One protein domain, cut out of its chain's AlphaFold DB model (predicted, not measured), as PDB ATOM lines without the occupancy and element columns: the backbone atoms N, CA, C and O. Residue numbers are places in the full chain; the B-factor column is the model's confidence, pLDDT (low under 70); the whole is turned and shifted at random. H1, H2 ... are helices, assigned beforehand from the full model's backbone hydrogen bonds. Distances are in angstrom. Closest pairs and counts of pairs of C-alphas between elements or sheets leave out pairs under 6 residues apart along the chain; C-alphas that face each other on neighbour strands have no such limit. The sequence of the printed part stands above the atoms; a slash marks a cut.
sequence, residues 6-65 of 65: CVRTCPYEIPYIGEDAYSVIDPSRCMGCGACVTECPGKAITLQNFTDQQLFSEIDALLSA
ATOM      1  N   CYS A   6      -8.977  38.468  18.737       97.19
ATOM      2  CA  CYS A   6      -9.728  38.221  17.502       97.19
ATOM      3  C   CYS A   6      -9.708  36.747  17.062       97.19
ATOM      4  O   CYS A   6     -10.731  36.236  16.616       97.19
ATOM      5  N   VAL A   7      -8.572  36.064  17.236       97.12
ATOM      6  CA  VAL A   7      -8.404  34.635  16.926       97.12
ATOM      7  C   VAL A   7      -9.248  33.780  17.870       97.12
ATOM      8  O   VAL A   7      -9.908  32.848  17.434       97.12
ATOM      9  N   ARG A   8      -9.267  34.121  19.163       97.06
ATOM     10  CA  ARG A   8      -9.976  33.351  20.199       97.06
ATOM     11  C   ARG A   8     -11.492  33.546  20.182       97.06
ATOM     12  O   ARG A   8     -12.214  32.643  20.578       97.06
ATOM     13  N   THR A   9     -11.960  34.726  19.784       97.62
ATOM     14  CA  THR A   9     -13.387  35.087  19.845       97.62
ATOM     15  C   THR A   9     -14.156  34.729  18.572       97.62
ATOM     16  O   THR A   9     -15.380  34.665  18.587       97.62
ATOM     17  N   CYS A  10     -13.472  34.506  17.444       97.81
ATOM     18  CA  CYS A  10     -14.161  34.208  16.194       97.81
ATOM     19  C   CYS A  10     -14.775  32.795  16.237       97.81
ATOM     20  O   CYS A  10     -14.021  31.823  16.231       97.81
ATOM     21  N   PRO A  11     -16.112  32.648  16.173       97.50
ATOM     22  CA  PRO A  11     -16.758  31.333  16.217       97.50
ATOM     23  C   PRO A  11     -16.558  30.516  14.928       97.50
ATOM     24  O   PRO A  11     -16.965  29.362  14.864       97.50
ATOM     25  N   TYR A  12     -15.955  31.121  13.901       97.50
ATOM     26  CA  TYR A  12     -15.692  30.521  12.591       97.50
ATOM     27  C   TYR A  12     -14.195  30.295  12.328       97.50
ATOM     28  O   TYR A  12     -13.830  29.891  11.226       97.50
ATOM     29  N   GLU A  13     -13.331  30.608  13.306       96.81
ATOM     30  CA  GLU A  13     -11.885  30.333  13.252       96.81
ATOM     31  C   GLU A  13     -11.174  30.948  12.027       96.81
ATOM     32  O   GLU A  13     -10.345  30.324  11.365       96.81
ATOM     33  N   ILE A  14     -11.527  32.195  11.696       97.25
ATOM     34  CA  ILE A  14     -11.024  32.887  10.495       97.25
ATOM     35  C   ILE A  14      -9.756  33.707  10.769       97.25
ATOM     36  O   ILE A  14      -8.817  33.600   9.979       97.25
ATOM     37  N   PRO A  15      -9.689  34.549  11.820       97.12
ATOM     38  CA  PRO A  15      -8.511  35.369  12.063       97.12
ATOM     39  C   PRO A  15      -7.310  34.510  12.450       97.12
ATOM     40  O   PRO A  15      -7.436  33.595  13.260       97.12
ATOM     41  N   TYR A  16      -6.130  34.864  11.952       96.31
ATOM     42  CA  TYR A  16      -4.860  34.258  12.357       96.31
ATOM     43  C   TYR A  16      -3.763  35.324  12.458       96.31
ATOM     44  O   TYR A  16      -3.921  36.439  11.964       96.31
ATOM     45  N   ILE A  17      -2.655  35.007  13.130       96.00
ATOM     46  CA  ILE A  17      -1.504  35.912  13.244       96.00
ATOM     47  C   ILE A  17      -0.514  35.595  12.124       96.00
ATOM     48  O   ILE A  17      -0.055  34.459  12.020       96.00
ATOM     49  N   GLY A  18      -0.219  36.587  11.284       93.38
ATOM     50  CA  GLY A  18       0.752  36.471  10.195       93.38
ATOM     51  C   GLY A  18       2.207  36.580  10.663       93.38
ATOM     52  O   GLY A  18       2.486  36.864  11.828       93.38
ATOM     53  N   GLU A  19       3.139  36.393   9.726       92.38
ATOM     54  CA  GLU A  19       4.591  36.440   9.973       92.38
ATOM     55  C   GLU A  19       5.063  37.807  10.491       92.38
ATOM     56  O   GLU A  19       5.903  37.884  11.384       92.38
ATOM     57  N   ASP A  20       4.428  38.880  10.026       93.12
ATOM     58  CA  ASP A  20       4.670  40.267  10.446       93.12
ATOM     59  C   ASP A  20       4.071  40.611  11.828       93.12
ATOM     60  O   ASP A  20       3.985  41.779  12.217       93.12
ATOM     61  N   ALA A  21       3.608  39.605  12.578       90.25
ATOM     62  CA  ALA A  21       3.027  39.741  13.911       90.25
ATOM     63  C   ALA A  21       1.800  40.676  13.989       90.25
ATOM     64  O   ALA A  21       1.594  41.347  15.004       90.25
ATOM     65  N   TYR A  22       0.948  40.684  12.960       92.38
ATOM     66  CA  TYR A  22      -0.386  41.296  12.994       92.38
ATOM     67  C   TYR A  22      -1.486  40.286  12.641       92.38
ATOM     68  O   TYR A  22      -1.228  39.224  12.075       92.38
ATOM     69  N   SER A  23      -2.727  40.603  13.024       95.50
ATOM     70  CA  SER A  23      -3.887  39.764  12.712       95.50
ATOM     71  C   SER A  23      -4.296  39.934  11.254       95.50
ATOM     72  O   SER A  23      -4.569  41.050  10.820       95.50
ATOM     73  N   VAL A  24      -4.448  38.824  10.543       96.12
ATOM     74  CA  VAL A  24      -5.000  38.759   9.188       96.12
ATOM     75  C   VAL A  24      -6.400  38.155   9.262       96.12
ATOM     76  O   VAL A  24      -6.629  37.202  10.006       96.12
ATOM     77  N   ILE A  25      -7.350  38.722   8.518       96.75
ATOM     78  CA  ILE A  25      -8.723  38.217   8.390       96.75
ATOM     79  C   ILE A  25      -9.049  38.174   6.902       96.75
ATOM     80  O   ILE A  25      -9.011  39.212   6.250       96.75
ATOM     81  N   ASP A  26      -9.366  36.991   6.378       95.69
ATOM     82  CA  ASP A  26      -9.814  36.817   4.996       95.69
ATOM     83  C   ASP A  26     -11.292  37.238   4.865       95.69
ATOM     84  O   ASP A  26     -12.170  36.553   5.408       95.69
ATOM     85  N   PRO A  27     -11.604  38.337   4.149       94.50
ATOM     86  CA  PRO A  27     -12.976  38.813   4.011       94.50
ATOM     87  C   PRO A  27     -13.884  37.825   3.276       94.50
ATOM     88  O   PRO A  27     -15.079  37.798   3.549       94.50
ATOM     89  N   SER A  28     -13.337  36.985   2.390       95.81
ATOM     90  CA  SER A  28     -14.128  36.018   1.613       95.81
ATOM     91  C   SER A  28     -14.694  34.883   2.468       95.81
ATOM     92  O   SER A  28     -15.714  34.287   2.126       95.81
ATOM     93  N   ARG A  29     -14.049  34.603   3.606       96.38
ATOM     94  CA  ARG A  29     -14.475  33.596   4.585       96.38
ATOM     95  C   ARG A  29     -15.247  34.212   5.750       96.38
ATOM     96  O   ARG A  29     -15.913  33.491   6.486       96.38
ATOM     97  N   CYS A  30     -15.133  35.527   5.941       96.94
ATOM     98  CA  CYS A  30     -15.737  36.270   7.042       96.94
ATOM     99  C   CYS A  30     -17.264  36.300   6.952       96.94
ATOM    100  O   CYS A  30     -17.832  36.875   6.033       96.94
ATOM    101  N   MET A  31     -17.937  35.772   7.979       96.25
ATOM    102  CA  MET A  31     -19.403  35.811   8.088       96.25
ATOM    103  C   MET A  31     -19.954  37.175   8.536       96.25
ATOM    104  O   MET A  31     -21.158  37.319   8.715       96.25
ATOM    105  N   GLY A  32     -19.091  38.160   8.807       95.88
ATOM    106  CA  GLY A  32     -19.517  39.512   9.188       95.88
ATOM    107  C   GLY A  32     -20.176  39.636  10.571       95.88
ATOM    108  O   GLY A  32     -20.848  40.623  10.831       95.88
ATOM    109  N   CYS A  33     -19.989  38.671  11.480       96.31
ATOM    110  CA  CYS A  33     -20.691  38.648  12.778       96.31
ATOM    111  C   CYS A  33     -20.289  39.746  13.785       96.31
ATOM    112  O   CYS A  33     -20.957  39.909  14.799       96.31
ATOM    113  N   GLY A  34     -19.178  40.456  13.564       95.88
ATOM    114  CA  GLY A  34     -18.745  41.576  14.412       95.88
ATOM    115  C   GLY A  34     -18.048  41.224  15.737       95.88
ATOM    116  O   GLY A  34     -17.435  42.108  16.325       95.88
ATOM    117  N   ALA A  35     -18.029  39.961  16.183       97.12
ATOM    118  CA  ALA A  35     -17.461  39.582  17.491       97.12
ATOM    119  C   ALA A  35     -16.005  40.051  17.705       97.12
ATOM    120  O   ALA A  35     -15.650  40.579  18.757       97.12
ATOM    121  N   CYS A  36     -15.151  39.907  16.688       97.00
ATOM    122  CA  CYS A  36     -13.753  40.330  16.771       97.00
ATOM    123  C   CYS A  36     -13.571  41.854  16.803       97.00
ATOM    124  O   CYS A  36     -12.579  42.319  17.356       97.00
ATOM    125  N   VAL A  37     -14.510  42.617  16.237       96.44
ATOM    126  CA  VAL A  37     -14.500  44.086  16.251       96.44
ATOM    127  C   VAL A  37     -14.833  44.585  17.652       96.44
ATOM    128  O   VAL A  37     -14.090  45.397  18.200       96.44
ATOM    129  N   THR A  38     -15.887  44.037  18.261       95.62
ATOM    130  CA  THR A  38     -16.335  44.399  19.614       95.62
ATOM    131  C   THR A  38     -15.287  44.083  20.679       95.62
ATOM    132  O   THR A  38     -15.011  44.913  21.538       95.62
ATOM    133  N   GLU A  39     -14.658  42.910  20.596       96.94
ATOM    134  CA  GLU A  39     -13.710  42.441  21.614       96.94
ATOM    135  C   GLU A  39     -12.287  42.994  21.440       96.94
ATOM    136  O   GLU A  39     -11.419  42.740  22.276       96.94
ATOM    137  N   CYS A  40     -11.985  43.715  20.353       96.44
ATOM    138  CA  CYS A  40     -10.629  44.201  20.106       96.44
ATOM    139  C   CYS A  40     -10.292  45.391  21.026       96.44
ATOM    140  O   CYS A  40     -10.761  46.504  20.774       96.44
ATOM    141  N   PRO A  41      -9.387  45.243  22.016       95.44
ATOM    142  CA  PRO A  41      -9.047  46.350  22.914       95.44
ATOM    143  C   PRO A  41      -8.311  47.484  22.188       95.44
ATOM    144  O   PRO A  41      -8.363  48.635  22.609       95.44
ATOM    145  N   GLY A  42      -7.627  47.161  21.086       94.69
ATOM    146  CA  GLY A  42      -6.925  48.129  20.248       94.69
ATOM    147  C   GLY A  42      -7.785  48.752  19.151       94.69
ATOM    148  O   GLY A  42      -7.253  49.556  18.394       94.69
ATOM    149  N   LYS A  43      -9.067  48.363  19.023       94.31
ATOM    150  CA  LYS A  43      -9.980  48.811  17.953       94.31
ATOM    151  C   LYS A  43      -9.358  48.735  16.546       94.31
ATOM    152  O   LYS A  43      -9.573  49.599  15.707       94.31
ATOM    153  N   ALA A  44      -8.551  47.702  16.302       94.81
ATOM    154  CA  ALA A  44      -7.751  47.565  15.084       94.81
ATOM    155  C   ALA A  44      -8.516  46.927  13.909       94.81
ATOM    156  O   ALA A  44      -7.968  46.798  12.819       94.81
ATOM    157  N   ILE A  45      -9.748  46.468  14.138       95.12
ATOM    158  CA  ILE A  45     -10.555  45.726  13.168       95.12
ATOM    159  C   ILE A  45     -11.814  46.541  12.893       95.12
ATOM    160  O   ILE A  45     -12.483  46.961  13.832       95.12
ATOM    161  N   THR A  46     -12.155  46.706  11.618       94.75
ATOM    162  CA  THR A  46     -13.366  47.403  11.173       94.75
ATOM    163  C   THR A  46     -14.292  46.420  10.470       94.75
ATOM    164  O   THR A  46     -13.843  45.643   9.624       94.75
ATOM    165  N   LEU A  47     -15.587  46.462  10.791       95.25
ATOM    166  CA  LEU A  47     -16.600  45.713  10.054       95.25
ATOM    167  C   LEU A  47     -16.980  46.486   8.787       95.25
ATOM    168  O   LEU A  47     -17.350  47.658   8.852       95.25
ATOM    169  N   GLN A  48     -16.877  45.843   7.624       91.75
ATOM    170  CA  GLN A  48     -17.307  46.460   6.370       91.75
ATOM    171  C   GLN A  48     -18.820  46.711   6.397       91.75
ATOM    172  O   GLN A  48     -19.567  45.920   6.966       91.75
ATOM    173  N   ASN A  49     -19.252  47.821   5.788       91.00
ATOM    174  CA  ASN A  49     -20.657  48.246   5.685       91.00
ATOM    175  C   ASN A  49     -21.354  48.622   7.006       91.00
ATOM    176  O   ASN A  49     -22.530  48.961   6.975       91.00
ATOM    177  N   PHE A  50     -20.635  48.615   8.128       91.69
ATOM    178  CA  PHE A  50     -21.115  49.069   9.435       91.69
ATOM    179  C   PHE A  50     -20.057  49.946  10.106       91.69
ATOM    180  O   PHE A  50     -19.688  49.734  11.262       91.69
ATOM    181  N   THR A  51     -19.485  50.888   9.355       92.94
ATOM    182  CA  THR A  51     -18.490  51.804   9.919       92.94
ATOM    183  C   THR A  51     -19.158  52.821  10.836       92.94
ATOM    184  O   THR A  51     -20.319  53.177  10.639       92.94
ATOM    185  N   ASP A  52     -18.403  53.354  11.796       91.94
ATOM    186  CA  ASP A  52     -18.890  54.398  12.702       91.94
ATOM    187  C   ASP A  52     -19.510  55.573  11.930       91.94
ATOM    188  O   ASP A  52     -20.579  56.055  12.281       91.94
ATOM    189  N   GLN A  53     -18.886  55.992  10.821       94.25
ATOM    190  CA  GLN A  53     -19.416  57.065   9.975       94.25
ATOM    191  C   GLN A  53     -20.781  56.718   9.365       94.25
ATOM    192  O   GLN A  53     -21.655  57.580   9.315       94.25
ATOM    193  N   GLN A  54     -20.968  55.475   8.910       95.12
ATOM    194  CA  GLN A  54     -22.247  55.014   8.361       95.12
ATOM    195  C   GLN A  54     -23.321  54.997   9.453       95.12
ATOM    196  O   GLN A  54     -24.385  55.586   9.267       95.12
ATOM    197  N   LEU A  55     -23.006  54.440  10.623       93.56
ATOM    198  CA  LEU A  55     -23.929  54.381  11.758       93.56
ATOM    199  C   LEU A  55     -24.341  55.776  12.240       93.56
ATOM    200  O   LEU A  55     -25.527  56.028  12.436       93.56
ATOM    201  N   PHE A  56     -23.390  56.704  12.389       95.12
ATOM    202  CA  PHE A  56     -23.713  58.077  12.781       95.12
ATOM    203  C   PHE A  56     -24.578  58.779  11.736       95.12
ATOM    204  O   PHE A  56     -25.538  59.441  12.110       95.12
ATOM    205  N   SER A  57     -24.316  58.570  10.440       96.06
ATOM    206  CA  SER A  57     -25.154  59.157   9.387       96.06
ATOM    207  C   SER A  57     -26.604  58.664   9.432       96.06
ATOM    208  O   SER A  57     -27.526  59.447   9.212       96.06
ATOM    209  N   GLU A  58     -26.822  57.389   9.769       95.19
ATOM    210  CA  GLU A  58     -28.163  56.828   9.947       95.19
ATOM    211  C   GLU A  58     -28.843  57.369  11.214       95.19
ATOM    212  O   GLU A  58     -30.013  57.748  11.169       95.19
ATOM    213  N   ILE A  59     -28.114  57.460  12.334       96.75
ATOM    214  CA  ILE A  59     -28.630  58.020  13.594       96.75
ATOM    215  C   ILE A  59     -29.036  59.487  13.410       96.75
ATOM    216  O   ILE A  59     -30.132  59.873  13.817       96.75
ATOM    217  N   ASP A  60     -28.190  60.291  12.770       96.31
ATOM    218  CA  ASP A  60     -28.460  61.706  12.513       96.31
ATOM    219  C   ASP A  60     -29.703  61.884  11.633       96.31
ATOM    220  O   ASP A  60     -30.542  62.745  11.909       96.31
ATOM    221  N   ALA A  61     -29.875  61.043  10.609       95.94
ATOM    222  CA  ALA A  61     -31.063  61.061   9.757       95.94
ATOM    223  C   ALA A  61     -32.352  60.720  10.527       95.94
ATOM    224  O   ALA A  61     -33.408  61.274  10.225       95.94
ATOM    225  N   LEU A  62     -32.279  59.839  11.530       96.06
ATOM    226  CA  LEU A  62     -33.426  59.479  12.370       96.06
ATOM    227  C   LEU A  62     -33.767  60.550  13.416       96.06
ATOM    228  O   LEU A  62     -34.942  60.751  13.710       96.06
ATOM    229  N   LEU A  63     -32.764  61.216  13.993       94.56
ATOM    230  CA  LEU A  63     -32.954  62.209  15.061       94.56
ATOM    231  C   LEU A  63     -33.222  63.633  14.546       94.56
ATOM    232  O   LEU A  63     -33.656  64.480  15.324       94.56
ATOM    233  N   SER A  64     -32.955  63.910  13.266       86.38
ATOM    234  CA  SER A  64     -33.220  65.214  12.631       86.38
ATOM    235  C   SER A  64     -34.595  65.322  11.949       86.38
ATOM    236  O   SER A  64     -34.849  66.324  11.274       86.38
ATOM    237  N   ALA A  65     -35.470  64.325  12.141       56.34
ATOM    238  CA  ALA A  65     -36.864  64.305  11.681       56.34
ATOM    239  C   ALA A  65     -37.841  64.923  12.697       56.34
ATOM    240  O   ALA A  65     -37.676  64.685  13.916       56.34
TER     241      ALA A  65
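What this domain is: This is residues 6 to 65 of the 65 residues of the protein "4Fe-4S dicluster domain-containing protein" of Deltaproteobacteria bacterium (UniProt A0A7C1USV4). There is little regular structure here: a small body made mostly of loops, residues 6 to 50, in which the short helices H1 and H2 touch, and one longer helix, H3, sticking out from it as an arm. Residues 51 to 65 stand free and make much of the length. The printed part has 60 residues, with 20 in three named helices, H1, H2 and H3 along the chain, and no named strand; the class is all helix. The whole is loose, with a radius of gyration of the C-alphas of 14.2 A, and spans 49 by 21 by 17 A.

Where its parts are: H1 is residues 6 to 9, beginning with C-alpha 6 at (-9.728, 38.221, 17.502). Residues 16 to 17 pair with residues 23 to 24, antiparallel. H2 is residues 35 to 38. H3, residues 52 to 63, is 16.3 A long and ends with C-alpha 63 at (-32.954, 62.209, 15.061).

How they stand to each other: H1 and H2 touch; their closest C-alphas, of Cys 6 and Cys 36, are 4.6 A apart. H3 is apart from both. In H3 every O i to N i+4 pair is within hydrogen-bond range; H1 and H2 are too short for such a pair.

The domain as a whole: The C-alphas farthest apart, of Glu 19 and Ala 65, are 50.0 A apart. The printed part has no cut. Both links are long, 25 and 13 residues. Residue 65 is under pLDDT 70.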